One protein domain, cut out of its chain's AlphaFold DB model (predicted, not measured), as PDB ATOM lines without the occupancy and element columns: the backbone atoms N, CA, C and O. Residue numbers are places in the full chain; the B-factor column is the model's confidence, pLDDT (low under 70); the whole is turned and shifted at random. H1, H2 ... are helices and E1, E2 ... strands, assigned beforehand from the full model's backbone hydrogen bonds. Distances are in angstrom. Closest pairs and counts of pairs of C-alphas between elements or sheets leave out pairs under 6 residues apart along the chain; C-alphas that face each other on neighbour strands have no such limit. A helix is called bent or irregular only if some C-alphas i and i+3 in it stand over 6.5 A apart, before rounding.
ATOM      1  N   ALA A   3     -38.297  32.323 -46.601       96.00
ATOM      2  CA  ALA A   3     -37.452  32.414 -45.415       96.00
ATOM      3  C   ALA A   3     -38.301  32.406 -44.135       96.00
ATOM      4  O   ALA A   3     -39.488  32.729 -44.149       96.00
ATOM      5  N   MET A   4     -37.696  32.060 -43.000       97.12
ATOM      6  CA  MET A   4     -38.390  32.132 -41.708       97.12
ATOM      7  C   MET A   4     -38.612  33.583 -41.270       97.12
ATOM      8  O   MET A   4     -39.664  33.928 -40.743       97.12
ATOM      9  N   PHE A   5     -37.631  34.448 -41.515       95.94
ATOM     10  CA  PHE A   5     -37.607  35.804 -40.990       95.94
ATOM     11  C   PHE A   5     -36.923  36.761 -41.968       95.94
ATOM     12  O   PHE A   5     -36.004  36.361 -42.683       95.94
ATOM     13  N   SER A   6     -37.346  38.026 -41.982       95.31
ATOM     14  CA  SER A   6     -36.657  39.095 -42.707       95.31
ATOM     15  C   SER A   6     -36.577  40.382 -41.893       95.31
ATOM     16  O   SER A   6     -37.554  40.834 -41.288       95.31
ATOM     17  N   TYR A   7     -35.411  41.026 -41.956       92.31
ATOM     18  CA  TYR A   7     -35.240  42.381 -41.449       92.31
ATOM     19  C   TYR A   7     -35.914  43.429 -42.340       92.31
ATOM     20  O   TYR A   7     -36.208  44.511 -41.852       92.31
ATOM     21  N   GLY A   8     -36.229  43.133 -43.605       89.56
ATOM     22  CA  GLY A   8     -36.882  44.081 -44.518       89.56
ATOM     23  C   GLY A   8     -36.012  45.300 -44.835       89.56
ATOM     24  O   GLY A   8     -36.481  46.435 -44.769       89.56
ATOM     25  N   PHE A   9     -34.717  45.083 -45.082       91.25
ATOM     26  CA  PHE A   9     -33.838  46.155 -45.544       91.25
ATOM     27  C   PHE A   9     -34.137  46.485 -47.016       91.25
ATOM     28  O   PHE A   9     -34.226  45.551 -47.819       91.25
ATOM     29  N   PRO A  10     -34.201  47.775 -47.406       90.62
ATOM     30  CA  PRO A  10     -34.512  48.173 -48.782       90.62
ATOM     31  C   PRO A  10     -33.585  47.553 -49.834       90.62
ATOM     32  O   PRO A  10     -34.034  47.173 -50.910       90.62
ATOM     33  N   VAL A  11     -32.298  47.377 -49.504       92.69
ATOM     34  CA  VAL A  11     -31.318  46.734 -50.397       92.69
ATOM     35  C   VAL A  11     -31.691  45.286 -50.731       92.69
ATOM     36  O   VAL A  11     -31.532  44.854 -51.869       92.69
ATOM     37  N   ALA A  12     -32.235  44.545 -49.762       92.50
ATOM     38  CA  ALA A  12     -32.670  43.173 -49.982       92.50
ATOM     39  C   ALA A  12     -33.950  43.144 -50.826       92.50
ATOM     40  O   ALA A  12     -34.036  42.368 -51.773       92.50
ATOM     41  N   GLU A  13     -34.921  44.012 -50.524       92.44
ATOM     42  CA  GLU A  13     -36.165  44.117 -51.300       92.44
ATOM     43  C   GLU A  13     -35.892  44.447 -52.770       92.44
ATOM     44  O   GLU A  13     -36.459  43.808 -53.659       92.44
ATOM     45  N   GLN A  14     -34.974  45.382 -53.027       95.75
ATOM     46  CA  GLN A  14     -34.572  45.753 -54.378       95.75
ATOM     47  C   GLN A  14     -33.879  44.589 -55.101       95.75
ATOM     48  O   GLN A  14     -34.266  44.261 -56.217       95.75
ATOM     49  N   ALA A  15     -32.946  43.890 -54.447       96.50
ATOM     50  CA  ALA A  15     -32.257  42.743 -55.045       96.50
ATOM     51  C   ALA A  15     -33.218  41.604 -55.434       96.50
ATOM     52  O   ALA A  15     -33.103  41.029 -56.517       96.50
ATOM     53  N   PHE A  16     -34.200  41.291 -54.579       96.44
ATOM     54  CA  PHE A  16     -35.224  40.289 -54.894       96.44
ATOM     55  C   PHE A  16     -36.123  40.725 -56.053       96.44
ATOM     56  O   PHE A  16     -36.459  39.907 -56.912       96.44
ATOM     57  N   LYS A  17     -36.479  42.014 -56.102       96.00
ATOM     58  CA  LYS A  17     -37.268  42.592 -57.193       96.00
ATOM     59  C   LYS A  17     -36.523  42.538 -58.527       96.00
ATOM     60  O   LYS A  17     -37.112  42.093 -59.508       96.00
ATOM     61  N   ASP A  18     -35.248  42.920 -58.551       97.75
ATOM     62  CA  ASP A  18     -34.409  42.921 -59.759       97.75
ATOM     63  C   ASP A  18     -34.151  41.504 -60.281       97.75
ATOM     64  O   ASP A  18     -34.122  41.273 -61.487       97.75
ATOM     65  N   ALA A  19     -34.049  40.528 -59.376       97.25
ATOM     66  CA  ALA A  19     -33.966  39.116 -59.732       97.25
ATOM     67  C   ALA A  19     -35.308  38.518 -60.204       97.25
ATOM     68  O   ALA A  19     -35.352  37.351 -60.590       97.25
ATOM     69  N   GLY A  20     -36.419  39.265 -60.133       96.94
ATOM     70  CA  GLY A  20     -37.759  38.754 -60.440       96.94
ATOM     71  C   GLY A  20     -38.242  37.679 -59.458       96.94
ATOM     72  O   GLY A  20     -39.123  36.883 -59.783       96.94
ATOM     73  N   VAL A  21     -37.671  37.628 -58.251       96.69
ATOM     74  CA  VAL A  21     -37.950  36.593 -57.253       96.69
ATOM     75  C   VAL A  21     -38.833  37.155 -56.148       96.69
ATOM     76  O   VAL A  21     -38.425  38.000 -55.359       96.69
ATOM     77  N   LYS A  22     -40.036  36.594 -55.999       95.19
ATOM     78  CA  LYS A  22     -40.884  36.883 -54.836       95.19
ATOM     79  C   LYS A  22     -40.279  36.264 -53.570       95.19
ATOM     80  O   LYS A  22     -40.120  35.038 -53.495       95.19
ATOM     81  N   LEU A  23     -39.975  37.101 -52.579       94.69
ATOM     82  CA  LEU A  23     -39.619  36.678 -51.224       94.69
ATOM     83  C   LEU A  23     -40.879  36.605 -50.352       94.69
ATOM     84  O   LEU A  23     -41.648  37.561 -50.285       94.69
ATOM     85  N   LEU A  24     -41.079  35.474 -49.679       95.38
ATOM     86  CA  LEU A  24     -42.132  35.274 -48.683       95.38
ATOM     87  C   LEU A  24     -41.493  34.901 -47.346       95.38
ATOM     88  O   LEU A  24     -40.621  34.030 -47.310       95.38
ATOM     89  N   THR A  25     -41.925  35.534 -46.257       96.56
ATOM     90  CA  THR A  25     -41.385  35.272 -44.917       96.56
ATOM     91  C   THR A  25     -42.471  34.961 -43.904       96.56
ATOM     92  O   THR A  25     -43.514  35.609 -43.921       96.56
ATOM     93  N   LEU A  26     -42.212  34.009 -43.002       96.56
ATOM     94  CA  LEU A  26     -43.141  33.677 -41.910       96.56
ATOM     95  C   LEU A  26     -43.279  34.822 -40.899       96.56
ATOM     96  O   LEU A  26     -44.362  35.051 -40.374       96.56
ATOM     97  N   SER A  27     -42.196  35.552 -40.638       96.75
ATOM     98  CA  SER A  27     -42.200  36.732 -39.775       96.75
ATOM     99  C   SER A  27     -41.220  37.794 -40.277       96.75
ATOM    100  O   SER A  27     -40.460  37.582 -41.226       96.75
ATOM    101  N   ASN A  28     -41.257  38.969 -39.663       95.00
ATOM    102  CA  ASN A  28     -40.384  40.084 -39.984       95.00
ATOM    103  C   ASN A  28     -40.054  40.905 -38.733       95.00
ATOM    104  O   ASN A  28     -40.646  40.736 -37.667       95.00
ATOM    105  N   TYR A  29     -39.097  41.817 -38.876       93.94
ATOM    106  CA  TYR A  29     -38.627  42.657 -37.775       93.94
ATOM    107  C   TYR A  29     -39.726  43.495 -37.114       93.94
ATOM    108  O   TYR A  29     -39.726  43.639 -35.897       93.94
ATOM    109  N   SER A  30     -40.683  44.007 -37.890       91.56
ATOM    110  CA  SER A  30     -41.801  44.785 -37.342       91.56
ATOM    111  C   SER A  30     -42.679  43.929 -36.429       91.56
ATOM    112  O   SER A  30     -42.991  44.340 -35.315       91.56
ATOM    113  N   ALA A  31     -43.035  42.721 -36.874       94.69
ATOM    114  CA  ALA A  31     -43.826  41.777 -36.089       94.69
ATOM    115  C   ALA A  31     -43.092  41.330 -34.814       94.69
ATOM    116  O   ALA A  31     -43.697  41.236 -33.749       94.69
ATOM    117  N   MET A  32     -41.778  41.107 -34.902       95.12
ATOM    118  CA  MET A  32     -40.950  40.765 -33.743       95.12
ATOM    119  C   MET A  32     -40.896  41.899 -32.712       95.12
ATOM    120  O   MET A  32     -41.022  41.626 -31.521       95.12
ATOM    121  N   LEU A  33     -40.736  43.158 -33.140       94.06
ATOM    122  CA  LEU A  33     -40.743  44.299 -32.219       94.06
ATOM    123  C   LEU A  33     -42.094  44.461 -31.519       94.06
ATOM    124  O   LEU A  33     -42.119  44.723 -30.322       94.06
ATOM    125  N   GLN A  34     -43.198  44.264 -32.242       93.38
ATOM    126  CA  GLN A  34     -44.529  44.301 -31.639       93.38
ATOM    127  C   GLN A  34     -44.675  43.229 -30.552       93.38
ATOM    128  O   GLN A  34     -45.024  43.549 -29.423       93.38
ATOM    129  N   ALA A  35     -44.304  41.980 -30.850       95.19
ATOM    130  CA  ALA A  35     -44.349  40.902 -29.862       95.19
ATOM    131  C   ALA A  35     -43.442  41.174 -28.645       95.19
ATOM    132  O   ALA A  35     -43.793  40.840 -27.514       95.19
ATOM    133  N   ALA A  36     -42.280  41.799 -28.854       94.94
ATOM    134  CA  ALA A  36     -41.369  42.172 -27.775       94.94
ATOM    135  C   ALA A  36     -41.942  43.282 -26.868       94.94
ATOM    136  O   ALA A  36     -41.706  43.253 -25.662       94.94
ATOM    137  N   LEU A  37     -42.707  44.230 -27.421       94.56
ATOM    138  CA  LEU A  37     -43.444  45.223 -26.628       94.56
ATOM    139  C   LEU A  37     -44.570  44.568 -25.832       94.56
ATOM    140  O   LEU A  37     -44.689  44.799 -24.633       94.56
ATOM    141  N   ASP A  38     -45.366  43.724 -26.489       95.44
ATOM    142  CA  ASP A  38     -46.542  43.089 -25.886       95.44
ATOM    143  C   ASP A  38     -46.153  42.169 -24.716       95.44
ATOM    144  O   ASP A  38     -46.896  42.010 -23.749       95.44
ATOM    145  N   THR A  39     -44.955  41.585 -24.781       96.06
ATOM    146  CA  THR A  39     -44.382  40.736 -23.725       96.06
ATOM    147  C   THR A  39     -43.589  41.513 -22.672       96.06
ATOM    148  O   THR A  39     -43.038  40.901 -21.759       96.06
ATOM    149  N   ASN A  40     -43.534  42.847 -22.764       93.75
ATOM    150  CA  ASN A  40     -42.692  43.723 -21.940       93.75
ATOM    151  C   ASN A  40     -41.193  43.357 -21.966       93.75
ATOM    152  O   ASN A  40     -40.456  43.684 -21.034       93.75
ATOM    153  N   TYR A  41     -40.727  42.678 -23.018       95.75
ATOM    154  CA  TYR A  41     -39.308  42.371 -23.214       95.75
ATOM    155  C   TYR A  41     -38.507  43.625 -23.583       95.75
ATOM    156  O   TYR A  41     -37.350  43.768 -23.193       95.75
ATOM    157  N   ILE A  42     -39.142  44.549 -24.307       93.69
ATOM    158  CA  ILE A  42     -38.643  45.902 -24.555       93.69
ATOM    159  C   ILE A  42     -39.678  46.925 -24.101       93.69
ATOM    160  O   ILE A  42     -40.878  46.645 -24.051       93.69
ATOM    161  N   ARG A  43     -39.217  48.133 -23.801       93.44
ATOM    162  CA  ARG A  43     -40.071  49.271 -23.474       93.44
ATOM    163  C   ARG A  43     -40.324  50.118 -24.712       93.44
ATOM    164  O   ARG A  43     -39.582  50.084 -25.691       93.44
ATOM    165  N   GLN A  44     -41.352  50.955 -24.642       89.31
ATOM    166  CA  GLN A  44     -41.673  51.879 -25.729       89.31
ATOM    167  C   GLN A  44     -40.532  52.877 -26.009       89.31
ATOM    168  O   GLN A  44     -40.309  53.247 -27.159       89.31
ATOM    169  N   GLU A  45     -39.767  53.254 -24.979       90.44
ATOM    170  CA  GLU A  45     -38.556  54.081 -25.093       90.44
ATOM    171  C   GLU A  45     -37.436  53.411 -25.912       90.44
ATOM    172  O   GLU A  45     -36.707  54.095 -26.633       90.44
ATOM    173  N   ASP A  46     -37.357  52.076 -25.905       89.94
ATOM    174  CA  ASP A  46     -36.353  51.322 -26.666       89.94
ATOM    175  C   ASP A  46     -36.644  51.324 -28.173       89.94
ATOM    176  O   ASP A  46     -35.728  51.180 -28.990       89.94
ATOM    177  N   LEU A  47     -37.904  51.539 -28.576       88.25
ATOM    178  CA  LEU A  47     -38.304  51.522 -29.987       88.25
ATOM    179  C   LEU A  47     -37.565  52.563 -30.816       88.25
ATOM    180  O   LEU A  47     -37.205  52.277 -31.956       88.25
ATOM    181  N   ALA A  48     -37.310  53.747 -30.259       86.69
ATOM    182  CA  ALA A  48     -36.585  54.798 -30.965       86.69
ATOM    183  C   ALA A  48     -35.161  54.339 -31.328       86.69
ATOM    184  O   ALA A  48     -34.733  54.470 -32.478       86.69
ATOM    185  N   SER A  49     -34.461  53.718 -30.374       89.94
ATOM    186  CA  SER A  49     -33.117  53.167 -30.585       89.94
ATOM    187  C   SER A  49     -33.131  51.991 -31.567       89.94
ATOM    188  O   SER A  49     -32.310  51.931 -32.483       89.94
ATOM    189  N   LEU A  50     -34.104  51.085 -31.445       90.69
ATOM    190  CA  LEU A  50     -34.247  49.912 -32.317       90.69
ATOM    191  C   LEU A  50     -34.651  50.280 -33.754       90.69
ATOM    192  O   LEU A  50     -34.279  49.588 -34.707       90.69
ATOM    193  N   GLN A  51     -35.382  51.380 -33.944       86.06
ATOM    194  CA  GLN A  51     -35.637  51.952 -35.267       86.06
ATOM    195  C   GLN A  51     -34.388  52.616 -35.848       86.06
ATOM    196  O   GLN A  51     -34.139  52.495 -37.048       86.06
ATOM    197  N   GLN A  52     -33.588  53.291 -35.020       86.44
ATOM    198  CA  GLN A  52     -32.317  53.867 -35.454       86.44
ATOM    199  C   GLN A  52     -31.337  52.774 -35.895       86.44
ATOM    200  O   GLN A  52     -30.752  52.893 -36.971       86.44
ATOM    201  N   TRP A  53     -31.246  51.674 -35.141       89.81
ATOM    202  CA  TRP A  53     -30.493  50.485 -35.544       89.81
ATOM    203  C   TRP A  53     -30.953  49.946 -36.897       89.81
ATOM    204  O   TRP A  53     -30.133  49.655 -37.755       89.81
ATOM    205  N   ARG A  54     -32.266  49.854 -37.135       87.19
ATOM    206  CA  ARG A  54     -32.792  49.381 -38.423       87.19
ATOM    207  C   ARG A  54     -32.369  50.280 -39.595       87.19
ATOM    208  O   ARG A  54     -32.194  49.773 -40.700       87.19
ATOM    209  N   LYS A  55     -32.257  51.596 -39.383       83.38
ATOM    210  CA  LYS A  55     -31.875  52.555 -40.433       83.38
ATOM    211  C   LYS A  55     -30.395  52.463 -40.780       83.38
ATOM    212  O   LYS A  55     -30.059  52.416 -41.957       83.38
ATOM    213  N   ASP A  56     -29.541  52.446 -39.764       83.50
ATOM    214  CA  ASP A  56     -28.100  52.323 -39.944       83.50
ATOM    215  C   ASP A  56     -27.496  51.464 -38.824       83.50
ATOM    216  O   ASP A  56     -26.992  51.982 -37.818       83.50
TER     217      ASP A  56
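What this domain is: This is residues 3 to 56 of the 64 residues of the protein "Orotate phosphoribosyltransferase" of Muribaculaceae bacterium (UniProt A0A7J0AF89). A flat, loose piece of chain has a small parallel pair of strands, E1 and E2, between two parts that reach to opposite ends of its long axis. On one side of the strand pair a wide loop holds H1, with residues 14 to 20 sticking out free; on the other side H2 and H3 lie side by side, running opposite ways with a gap between them. The printed part has 54 residues, with three named helices and two named strands in the order E1, H1, E2, H2, H3; the sheet has the order E1, E2 and is parallel. The class is mixed, helices and strands. The whole is loose, with a radius of gyration of the C-alphas of 13.2 A, and spans 39 by 23 by 9 A.

Where its parts are: The sheet is made of E1, residues 3 to 6, 7.3 A from first to last C-alpha, and E2, residues 24 to 28, 10.1 A. C-alpha 3 stands at (-37.452, 32.414, -45.415). Between them in the chain comes H1, residues 10 to 18, 12.2 A long, with C-alpha 18 at (-34.409, 42.921, -59.759). H2, residues 29 to 38, follows E2 with no residue between and is 14.3 A long. H3, residues 46 to 55, is 14.5 A long and ends with C-alpha 55 at (-31.875, 52.555, -40.433). No helix is bent.

How they stand to each other: E1 and E2 are parallel neighbours, with 53 degrees between their directions. The C-alphas of Ser 6 and Asn 28 face each other at 4.7 A; N 3 and O 24 are within hydrogen-bond range at 3.0 A, as are N 27 and O 4 at 3.0 A. E1, H1 and E2 form a strand-helix-strand unit, two parallel neighbour strands with a helix between them in the chain, and its crossover is right-handed. H1 is apart from H2 and from H3. The closest C-alphas of E1 and H2 are those of Ser 6 and Tyr 29, 6.4 A apart. H2 and H3 are close but not clearly touching, the closest C-alphas being those of Leu 33 and Leu 47 at 7.9 A. Their lines stand at a shallow tilt of 5 degrees, opposite ways. H3 is apart from E1 and E2. In H1, H2 and H3 every O i to N i+4 pair is within hydrogen-bond range.

The domain as a whole: The two C-alphas farthest apart are those of Gly 20 and Asn 40, at 39.1 A. The printed part has no cut. The links E1 to H1, H1 to E2 and E2 to H2 are tight, H2 to H3 is short, and no link is long. The mean pLDDT of the printed part is 93.1, and no printed residue is under 70.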